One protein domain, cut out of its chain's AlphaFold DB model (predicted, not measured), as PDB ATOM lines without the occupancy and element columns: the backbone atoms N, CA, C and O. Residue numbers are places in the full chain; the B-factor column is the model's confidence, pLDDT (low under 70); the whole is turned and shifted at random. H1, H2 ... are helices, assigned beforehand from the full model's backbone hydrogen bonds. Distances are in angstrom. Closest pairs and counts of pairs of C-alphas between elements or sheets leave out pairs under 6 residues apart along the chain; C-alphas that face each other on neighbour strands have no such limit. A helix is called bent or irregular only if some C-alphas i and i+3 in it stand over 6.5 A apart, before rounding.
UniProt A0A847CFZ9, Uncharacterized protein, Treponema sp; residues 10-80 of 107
ATOM      1  N   LYS A  10     -22.644  32.949  40.189       92.19
ATOM      2  CA  LYS A  10     -22.604  32.266  38.882       92.19
ATOM      3  C   LYS A  10     -22.999  30.779  38.958       92.19
ATOM      4  O   LYS A  10     -23.920  30.396  38.242       92.19
ATOM      5  N   PRO A  11     -22.363  29.931  39.794       89.50
ATOM      6  CA  PRO A  11     -22.768  28.531  39.918       89.50
ATOM      7  C   PRO A  11     -24.166  28.361  40.528       89.50
ATOM      8  O   PRO A  11     -24.851  27.407  40.171       89.50
ATOM      9  N   TYR A  12     -24.617  29.284  41.386       90.81
ATOM     10  CA  TYR A  12     -25.992  29.279  41.901       90.81
ATOM     11  C   TYR A  12     -27.031  29.512  40.794       90.81
ATOM     12  O   TYR A  12     -28.018  28.794  40.704       90.81
ATOM     13  N   THR A  13     -26.805  30.476  39.899       90.25
ATOM     14  CA  THR A  13     -27.688  30.691  38.742       90.25
ATOM     15  C   THR A  13     -27.605  29.537  37.744       90.25
ATOM     16  O   THR A  13     -28.623  29.113  37.200       90.25
ATOM     17  N   LEU A  14     -26.404  28.998  37.514       92.12
ATOM     18  CA  LEU A  14     -26.205  27.879  36.597       92.12
ATOM     19  C   LEU A  14     -26.942  26.616  37.062       92.12
ATOM     20  O   LEU A  14     -27.477  25.895  36.226       92.12
ATOM     21  N   SER A  15     -27.016  26.351  38.371       91.00
ATOM     22  CA  SER A  15     -27.752  25.185  38.872       91.00
ATOM     23  C   SER A  15     -29.253  25.284  38.586       91.00
ATOM     24  O   SER A  15     -29.848  24.296  38.163       91.00
ATOM     25  N   ALA A  16     -29.853  26.471  38.719       89.56
ATOM     26  CA  ALA A  16     -31.249  26.699  38.346       89.56
ATOM     27  C   ALA A  16     -31.483  26.485  36.839       89.56
ATOM     28  O   ALA A  16     -32.469  25.857  36.455       89.56
ATOM     29  N   PHE A  17     -30.553  26.943  35.990       92.56
ATOM     30  CA  PHE A  17     -30.596  26.679  34.549       92.56
ATOM     31  C   PHE A  17     -30.537  25.178  34.234       92.56
ATOM     32  O   PHE A  17     -31.359  24.693  33.463       92.56
ATOM     33  N   ILE A  18     -29.608  24.436  34.848       92.06
ATOM     34  CA  ILE A  18     -29.461  22.987  34.632       92.06
ATOM     35  C   ILE A  18     -30.748  22.248  35.020       92.06
ATOM     36  O   ILE A  18     -31.209  21.400  34.260       92.06
ATOM     37  N   ILE A  19     -31.354  22.592  36.162       88.44
ATOM     38  CA  ILE A  19     -32.633  22.006  36.592       88.44
ATOM     39  C   ILE A  19     -33.729  22.301  35.562       88.44
ATOM     40  O   ILE A  19     -34.435  21.387  35.150       88.44
ATOM     41  N   GLY A  20     -33.849  23.554  35.112       89.19
ATOM     42  CA  GLY A  20     -34.831  23.935  34.097       89.19
ATOM     43  C   GLY A  20     -34.642  23.198  32.770       89.19
ATOM     44  O   GLY A  20     -35.624  22.791  32.165       89.19
ATOM     45  N   TYR A  21     -33.392  22.984  32.352       90.75
ATOM     46  CA  TYR A  21     -33.065  22.261  31.122       90.75
ATOM     47  C   TYR A  21     -33.474  20.784  31.192       90.75
ATOM     48  O   TYR A  21     -34.080  20.284  30.254       90.75
ATOM     49  N   ILE A  22     -33.207  20.106  32.315       89.62
ATOM     50  CA  ILE A  22     -33.601  18.698  32.518       89.62
ATOM     51  C   ILE A  22     -35.126  18.531  32.446       89.62
ATOM     52  O   ILE A  22     -35.617  17.557  31.890       89.62
ATOM     53  N   LEU A  23     -35.888  19.497  32.967       85.06
ATOM     54  CA  LEU A  23     -37.354  19.444  32.963       85.06
ATOM     55  C   LEU A  23     -37.984  19.582  31.562       85.06
ATOM     56  O   LEU A  23     -39.187  19.364  31.425       85.06
ATOM     57  N   LEU A  24     -37.212  19.942  30.529       87.56
ATOM     58  CA  LEU A  24     -37.715  20.042  29.154       87.56
ATOM     59  C   LEU A  24     -37.975  18.672  28.520       87.56
ATOM     60  O   LEU A  24     -38.898  18.549  27.715       87.56
ATOM     61  N   ASP A  25     -37.178  17.664  28.875       80.44
ATOM     62  CA  ASP A  25     -37.180  16.365  28.191       80.44
ATOM     63  C   ASP A  25     -38.418  15.515  28.535       80.44
ATOM     64  O   ASP A  25     -38.876  14.721  27.713       80.44
ATOM     65  N   ASP A  26     -39.012  15.737  29.712       78.31
ATOM     66  CA  ASP A  26     -40.086  14.902  30.269       78.31
ATOM     67  C   ASP A  26     -41.490  15.532  30.166       78.31
ATOM     68  O   ASP A  26     -42.445  15.014  30.743       78.31
ATOM     69  N   SER A  27     -41.645  16.677  29.491       81.75
ATOM     70  CA  SER A  27     -42.900  17.453  29.495       81.75
ATOM     71  C   SER A  27     -43.295  17.968  28.113       81.75
ATOM     72  O   SER A  27     -42.466  18.477  27.359       81.75
ATOM     73  N   THR A  28     -44.590  17.928  27.795       91.62
ATOM     74  CA  THR A  28     -45.141  18.595  26.603       91.62
ATOM     75  C   THR A  28     -45.054  20.126  26.721       91.62
ATOM     76  O   THR A  28     -44.975  20.657  27.831       91.62
ATOM     77  N   PRO A  29     -45.153  20.890  25.612       91.25
ATOM     78  CA  PRO A  29     -45.116  22.356  25.671       91.25
ATOM     79  C   PRO A  29     -46.158  22.986  26.613       91.25
ATOM     80  O   PRO A  29     -45.888  24.005  27.247       91.25
ATOM     81  N   ALA A  30     -47.347  22.383  26.729       93.12
ATOM     82  CA  ALA A  30     -48.391  22.859  27.636       93.12
ATOM     83  C   ALA A  30     -48.023  22.617  29.109       93.12
ATOM     84  O   ALA A  30     -48.207  23.498  29.951       93.12
ATOM     85  N   GLU A  31     -47.457  21.450  29.418       91.75
ATOM     86  CA  GLU A  31     -46.999  21.107  30.769       91.75
ATOM     87  C   GLU A  31     -45.813  21.974  31.190       91.75
ATOM     88  O   GLU A  31     -45.823  22.510  32.296       91.75
ATOM     89  N   GLN A  32     -44.854  22.212  30.290       90.94
ATOM     90  CA  GLN A  32     -43.741  23.135  30.529       90.94
ATOM     91  C   GLN A  32     -44.239  24.557  30.827       90.94
ATOM     92  O   GLN A  32     -43.735  25.211  31.739       90.94
ATOM     93  N   ASN A  33     -45.256  25.035  30.100       94.19
ATOM     94  CA  ASN A  33     -45.851  26.350  30.340       94.19
ATOM     95  C   ASN A  33     -46.518  26.435  31.724       94.19
ATOM     96  O   ASN A  33     -46.275  27.381  32.475       94.19
ATOM     97  N   SER A  34     -47.318  25.428  32.082       94.19
ATOM     98  CA  SER A  34     -47.970  25.354  33.393       94.19
ATOM     99  C   SER A  34     -46.942  25.278  34.529       94.19
ATOM    100  O   SER A  34     -47.012  26.044  35.493       94.19
ATOM    101  N   LEU A  35     -45.948  24.396  34.396       91.19
ATOM    102  CA  LEU A  35     -44.901  24.183  35.393       91.19
ATOM    103  C   LEU A  35     -43.998  25.416  35.549       91.19
ATOM    104  O   LEU A  35     -43.692  25.825  36.669       91.19
ATOM    105  N   GLY A  36     -43.621  26.056  34.440       93.12
ATOM    106  CA  GLY A  36     -42.839  27.291  34.442       93.12
ATOM    107  C   GLY A  36     -43.567  28.448  35.129       93.12
ATOM    108  O   GLY A  36     -42.978  29.132  35.968       93.12
ATOM    109  N   ASN A  37     -44.862  28.630  34.848       95.00
ATOM    110  CA  ASN A  37     -45.688  29.625  35.540       95.00
ATOM    111  C   ASN A  37     -45.790  29.341  37.046       95.00
ATOM    112  O   ASN A  37     -45.720  30.268  37.855       95.00
ATOM    113  N   TRP A  38     -45.893  28.070  37.439       93.69
ATOM    114  CA  TRP A  38     -45.894  27.684  38.849       93.69
ATOM    115  C   TRP A  38     -44.565  28.013  39.553       93.69
ATOM    116  O   TRP A  38     -44.578  28.630  40.621       93.69
ATOM    117  N   PHE A  39     -43.411  27.706  38.945       92.25
ATOM    118  CA  PHE A  39     -42.102  28.106  39.488       92.25
ATOM    119  C   PHE A  39     -41.941  29.629  39.569       92.25
ATOM    120  O   PHE A  39     -41.403  30.148  40.552       92.25
ATOM    121  N   MET A  40     -42.437  30.358  38.566       95.56
ATOM    122  CA  MET A  40     -42.420  31.820  38.572       95.56
ATOM    123  C   MET A  40     -43.235  32.389  39.736       95.56
ATOM    124  O   MET A  40     -42.771  33.316  40.405       95.56
ATOM    125  N   LEU A  41     -44.406  31.814  40.027       95.44
ATOM    126  CA  LEU A  41     -45.237  32.222  41.158       95.44
ATOM    127  C   LEU A  41     -44.495  32.067  42.495       95.44
ATOM    128  O   LEU A  41     -44.534  32.987  43.310       95.44
ATOM    129  N   ILE A  42     -43.767  30.964  42.708       88.50
ATOM    130  CA  ILE A  42     -42.941  30.774  43.917       88.50
ATOM    131  C   ILE A  42     -41.928  31.915  44.065       88.50
ATOM    132  O   ILE A  42     -41.824  32.517  45.136       88.50
ATOM    133  N   GLY A  43     -41.208  32.236  42.986       91.19
ATOM    134  CA  GLY A  43     -40.252  33.345  42.978       91.19
ATOM    135  C   GLY A  43     -40.917  34.678  43.326       91.19
ATOM    136  O   GLY A  43     -40.432  35.409  44.191       91.19
ATOM    137  N   GLN A  44     -42.073  34.958  42.722       92.00
ATOM    138  CA  GLN A  44     -42.835  36.179  42.983       92.00
ATOM    139  C   GLN A  44     -43.334  36.277  44.428       92.00
ATOM    140  O   GLN A  44     -43.264  37.362  45.008       92.00
ATOM    141  N   VAL A  45     -43.770  35.176  45.049       91.56
ATOM    142  CA  VAL A  45     -44.168  35.160  46.470       91.56
ATOM    143  C   VAL A  45     -42.994  35.557  47.370       91.56
ATOM    144  O   VAL A  45     -43.148  36.421  48.237       91.56
ATOM    145  N   LEU A  46     -41.805  34.987  47.144       87.88
ATOM    146  CA  LEU A  46     -40.607  35.306  47.930       87.88
ATOM    147  C   LEU A  46     -40.170  36.767  47.745       87.88
ATOM    148  O   LEU A  46     -39.927  37.467  48.733       87.88
ATOM    149  N   CYS A  47     -40.099  37.233  46.495       89.56
ATOM    150  CA  CYS A  47     -39.709  38.605  46.170       89.56
ATOM    151  C   CYS A  47     -40.695  39.627  46.745       89.56
ATOM    152  O   CYS A  47     -40.268  40.584  47.387       89.56
ATOM    153  N   THR A  48     -42.000  39.401  46.573       89.75
ATOM    154  CA  THR A  48     -43.047  40.314  47.054       89.75
ATOM    155  C   THR A  48     -43.036  40.407  48.574       89.75
ATOM    156  O   THR A  48     -43.042  41.508  49.123       89.75
ATOM    157  N   ASN A  49     -42.941  39.267  49.267       86.12
ATOM    158  CA  ASN A  49     -42.861  39.253  50.724       86.12
ATOM    159  C   ASN A  49     -41.607  39.989  51.228       86.12
ATOM    160  O   ASN A  49     -41.699  40.826  52.124       86.12
ATOM    161  N   SER A  50     -40.435  39.735  50.634       83.06
ATOM    162  CA  SER A  50     -39.199  40.434  51.012       83.06
ATOM    163  C   SER A  50     -39.269  41.943  50.747       83.06
ATOM    164  O   SER A  50     -38.848  42.727  51.599       83.06
ATOM    165  N   ALA A  51     -39.820  42.361  49.606       82.50
ATOM    166  CA  ALA A  51     -39.995  43.772  49.270       82.50
ATOM    167  C   ALA A  51     -40.940  44.479  50.257       82.50
ATOM    168  O   ALA A  51     -40.610  45.555  50.756       82.50
ATOM    169  N   GLN A  52     -42.068  43.855  50.616       85.25
ATOM    170  CA  GLN A  52     -42.992  44.411  51.606       85.25
ATOM    171  C   GLN A  52     -42.351  44.515  52.997       85.25
ATOM    172  O   GLN A  52     -42.487  45.544  53.657       85.25
ATOM    173  N   GLN A  53     -41.588  43.503  53.422       78.12
ATOM    174  CA  GLN A  53     -40.847  43.565  54.684       78.12
ATOM    175  C   GLN A  53     -39.809  44.696  54.690       78.12
ATOM    176  O   GLN A  53     -39.625  45.350  55.713       78.12
ATOM    177  N   GLN A  54     -39.151  44.975  53.560       77.06
ATOM    178  CA  GLN A  54     -38.262  46.137  53.443       77.06
ATOM    179  C   GLN A  54     -39.029  47.456  53.598       77.06
ATOM    180  O   GLN A  54     -38.574  48.332  54.329       77.06
ATOM    181  N   VAL A  55     -40.211  47.585  52.985       79.19
ATOM    182  CA  VAL A  55     -41.079  48.765  53.157       79.19
ATOM    183  C   VAL A  55     -41.487  48.951  54.619       79.19
ATOM    184  O   VAL A  55     -41.399  50.065  55.131       79.19
ATOM    185  N   ILE A  56     -41.898  47.881  55.304       77.12
ATOM    186  CA  ILE A  56     -42.276  47.921  56.725       77.12
ATOM    187  C   ILE A  56     -41.092  48.358  57.589       77.12
ATOM    188  O   ILE A  56     -41.230  49.276  58.397       77.12
ATOM    189  N   ASN A  57     -39.912  47.762  57.390       74.25
ATOM    190  CA  ASN A  57     -38.713  48.140  58.140       74.25
ATOM    191  C   ASN A  57     -38.384  49.627  57.937       74.25
ATOM    192  O   ASN A  57     -38.171  50.335  58.917       74.25
ATOM    193  N   ASN A  58     -38.431  50.109  56.687       70.38
ATOM    194  CA  ASN A  58     -38.198  51.516  56.346       70.38
ATOM    195  C   ASN A  58     -39.222  52.462  56.991       70.38
ATOM    196  O   ASN A  58     -38.850  53.550  57.407       70.38
ATOM    197  N   ARG A  59     -40.501  52.069  57.076       70.12
ATOM    198  CA  ARG A  59     -41.572  52.887  57.677       70.12
ATOM    199  C   ARG A  59     -41.570  52.886  59.202       70.12
ATOM    200  O   ARG A  59     -42.073  53.822  59.812       70.12
ATOM    201  N   THR A  60     -41.071  51.820  59.817       66.88
ATOM    202  CA  THR A  60     -41.074  51.646  61.280       66.88
ATOM    203  C   THR A  60     -39.758  52.070  61.928       66.88
ATOM    204  O   THR A  60     -39.604  51.901  63.136       66.88
ATOM    205  N   GLY A  61     -38.786  52.557  61.145       61.72
ATOM    206  CA  GLY A  61     -37.445  52.893  61.629       61.72
ATOM    207  C   GLY A  61     -36.693  51.702  62.246       61.72
ATOM    208  O   GLY A  61     -35.665  51.883  62.899       61.72
ATOM    209  N   LYS A  62     -37.189  50.466  62.077       60.38
ATOM    210  CA  LYS A  62     -36.609  49.250  62.662       60.38
ATOM    211  C   LYS A  62     -35.495  48.740  61.758       60.38
ATOM    212  O   LYS A  62     -35.688  47.856  60.923       60.38
ATOM    213  N   SER A  63     -34.302  49.292  61.934       58.44
ATOM    214  CA  SER A  63     -33.087  48.791  61.299       58.44
ATOM    215  C   SER A  63     -32.393  47.761  62.202       58.44
ATOM    216  O   SER A  63     -32.180  47.993  63.391       58.44
ATOM    217  N   ASN A  64     -32.025  46.607  61.648       56.78
ATOM    218  CA  ASN A  64     -31.052  45.693  62.255       56.78
ATOM    219  C   ASN A  64     -29.698  45.862  61.543       56.78
ATOM    220  O   ASN A  64     -29.659  46.408  60.441       56.78
ATOM    221  N   SER A  65     -28.589  45.370  62.119       55.22
ATOM    222  CA  SER A  65     -27.240  45.528  61.529       55.22
ATOM    223  C   SER A  65     -27.131  45.105  60.056       55.22
ATOM    224  O   SER A  65     -26.234  45.572  59.362       55.22
ATOM    225  N   SER A  66     -28.037  44.255  59.563       56.12
ATOM    226  CA  SER A  66     -28.080  43.798  58.172       56.12
ATOM    227  C   SER A  66     -28.809  44.751  57.209       56.12
ATOM    228  O   SER A  66     -28.604  44.631  56.005       56.12
ATOM    229  N   ASN A  67     -29.627  45.693  57.701       56.19
ATOM    230  CA  ASN A  67     -30.463  46.599  56.892       56.19
ATOM    231  C   ASN A  67     -30.180  48.101  57.114       56.19
ATOM    232  O   ASN A  67     -30.857  48.939  56.521       56.19
ATOM    233  N   ASN A  68     -29.165  48.465  57.908       54.53
ATOM    234  CA  ASN A  68     -28.821  49.868  58.208       54.53
ATOM    235  C   ASN A  68     -28.497  50.734  56.967       54.53
ATOM    236  O   ASN A  68     -28.600  51.950  57.048       54.53
ATOM    237  N   HIS A  69     -28.118  50.149  55.823       60.44
ATOM    238  CA  HIS A  69     -27.875  50.904  54.578       60.44
ATOM    239  C   HIS A  69     -29.184  51.309  53.863       60.44
ATOM    240  O   HIS A  69     -29.184  52.169  52.987       60.44
ATOM    241  N   ILE A  70     -30.309  50.673  54.190       57.41
ATOM    242  CA  ILE A  70     -31.585  50.874  53.487       57.41
ATOM    243  C   ILE A  70     -32.433  51.948  54.188       57.41
ATOM    244  O   ILE A  70     -33.223  52.632  53.538       57.41
ATOM    245  N   ILE A  71     -32.232  52.145  55.493       56.00
ATOM    246  CA  ILE A  71     -33.055  53.029  56.323       56.00
ATOM    247  C   ILE A  71     -32.331  54.359  56.534       56.00
ATOM    248  O   ILE A  71     -31.365  54.437  57.287       56.00
ATOM    249  N   ASN A  72     -32.806  55.416  55.876       51.66
ATOM    250  CA  ASN A  72     -32.486  56.792  56.245       51.66
ATOM    251  C   ASN A  72     -33.660  57.321  57.069       51.66
ATOM    252  O   ASN A  72     -34.596  57.860  56.483       51.66
ATOM    253  N   ASP A  73     -33.664  57.106  58.387       53.06
ATOM    254  CA  ASP A  73     -34.763  57.609  59.212       53.06
ATOM    255  C   ASP A  73     -34.302  58.242  60.527       53.06
ATOM    256  O   ASP A  73     -33.696  57.602  61.387       53.06
ATOM    257  N   ASN A  74     -34.647  59.524  60.661       48.19
ATOM    258  CA  ASN A  74     -34.851  60.179  61.936       48.19
ATOM    259  C   ASN A  74     -36.370  60.355  62.091       48.19
ATOM    260  O   ASN A  74     -36.916  61.357  61.628       48.19
ATOM    261  N   ASN A  75     -36.966  59.455  62.880       54.97
ATOM    262  CA  ASN A  75     -38.153  59.688  63.709       54.97
ATOM    263  C   ASN A  75     -39.531  59.401  63.074       54.97
ATOM    264  O   ASN A  75     -40.178  60.314  62.563       54.97
ATOM    265  N   LEU A  76     -40.057  58.181  63.267       52.00
ATOM    266  CA  LEU A  76     -41.487  57.875  63.124       52.00
ATOM    267  C   LEU A  76     -41.976  56.860  64.180       52.00
ATOM    268  O   LEU A  76     -41.515  55.722  64.244       52.00
ATOM    269  N   ASN A  77     -42.947  57.287  64.995       51.66
ATOM    270  CA  ASN A  77     -43.754  56.439  65.880       51.66
ATOM    271  C   ASN A  77     -44.957  55.905  65.088       51.66
ATOM    272  O   ASN A  77     -45.654  56.710  64.479       51.66
ATOM    273  N   ASN A  78     -45.239  54.598  65.122       54.34
ATOM    274  CA  ASN A  78     -46.420  54.023  64.464       54.34
ATOM    275  C   ASN A  78     -47.053  52.926  65.339       54.34
ATOM    276  O   ASN A  78     -46.506  51.827  65.436       54.34
ATOM    277  N   GLU A  79     -48.195  53.226  65.969       52.72
ATOM    278  CA  GLU A  79     -49.001  52.269  66.754       52.72
ATOM    279  C   GLU A  79     -50.136  51.594  65.941       52.72
ATOM    280  O   GLU A  79     -50.696  50.608  66.409       52.72
ATOM    281  N   ASP A  80     -50.409  52.004  64.693       57.88
ATOM    282  CA  ASP A  80     -51.587  51.546  63.917       57.88
ATOM    283  C   ASP A  80     -51.318  50.412  62.887       57.88
ATOM    284  O   ASP A  80     -52.144  50.117  62.022       57.88
TER     285      ASP A  80
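Overview. This is residues 10 to 80 of the 107 residues of an uncharacterized protein of Treponema sp (UniProt A0A847CFZ9). A short helix, H1, and one long helix, H2, make an open, lopsided V: a short loop joins the end of H1 to the start of H2, and residues 10 to 19 of H1 stick out free of the rest. H2 makes the long axis, and at its far end residues 60 to 80 trail on as a loose tail with no named element. The printed part has 71 residues with two named helices, H1 then H2, and no named strand; the class is all helix. The whole is extended, with a radius of gyration of the C-alphas of 19.2 A, and flat, spanning 56 by 30 by 12 A.

Along the chain. H1 is residues 10 to 22, 18.6 A from first to last C-alpha, beginning with C-alpha 10 at (-22.604, 32.266, 38.882). H2 is residues 29 to 59, 44.4 A long, from C-alpha 29 at (-45.116, 22.356, 25.671) to C-alpha 59 at (-41.572, 52.887, 57.677).

Arrangement. H1 and H2 are apart: no C-alpha of the one is within 8 A of the other. A short link of 6 residues joins them. Residues 40 to 53 of H2 stand free. Neither helix is bent. Every O i to N i+4 pair of H2 is within hydrogen-bond range, and 8 of 9 in H1.

Size, cuts and confidence. The two C-alphas farthest apart are those of Asp 25 and Asn 75, at 56.0 A. The printed part has no cut. The C-alphas of residues 60 to 80 lie 16 to 29 A from the mean of the C-alphas, and these 21 residues have pLDDT under 70; the mean of the printed part is 78.4.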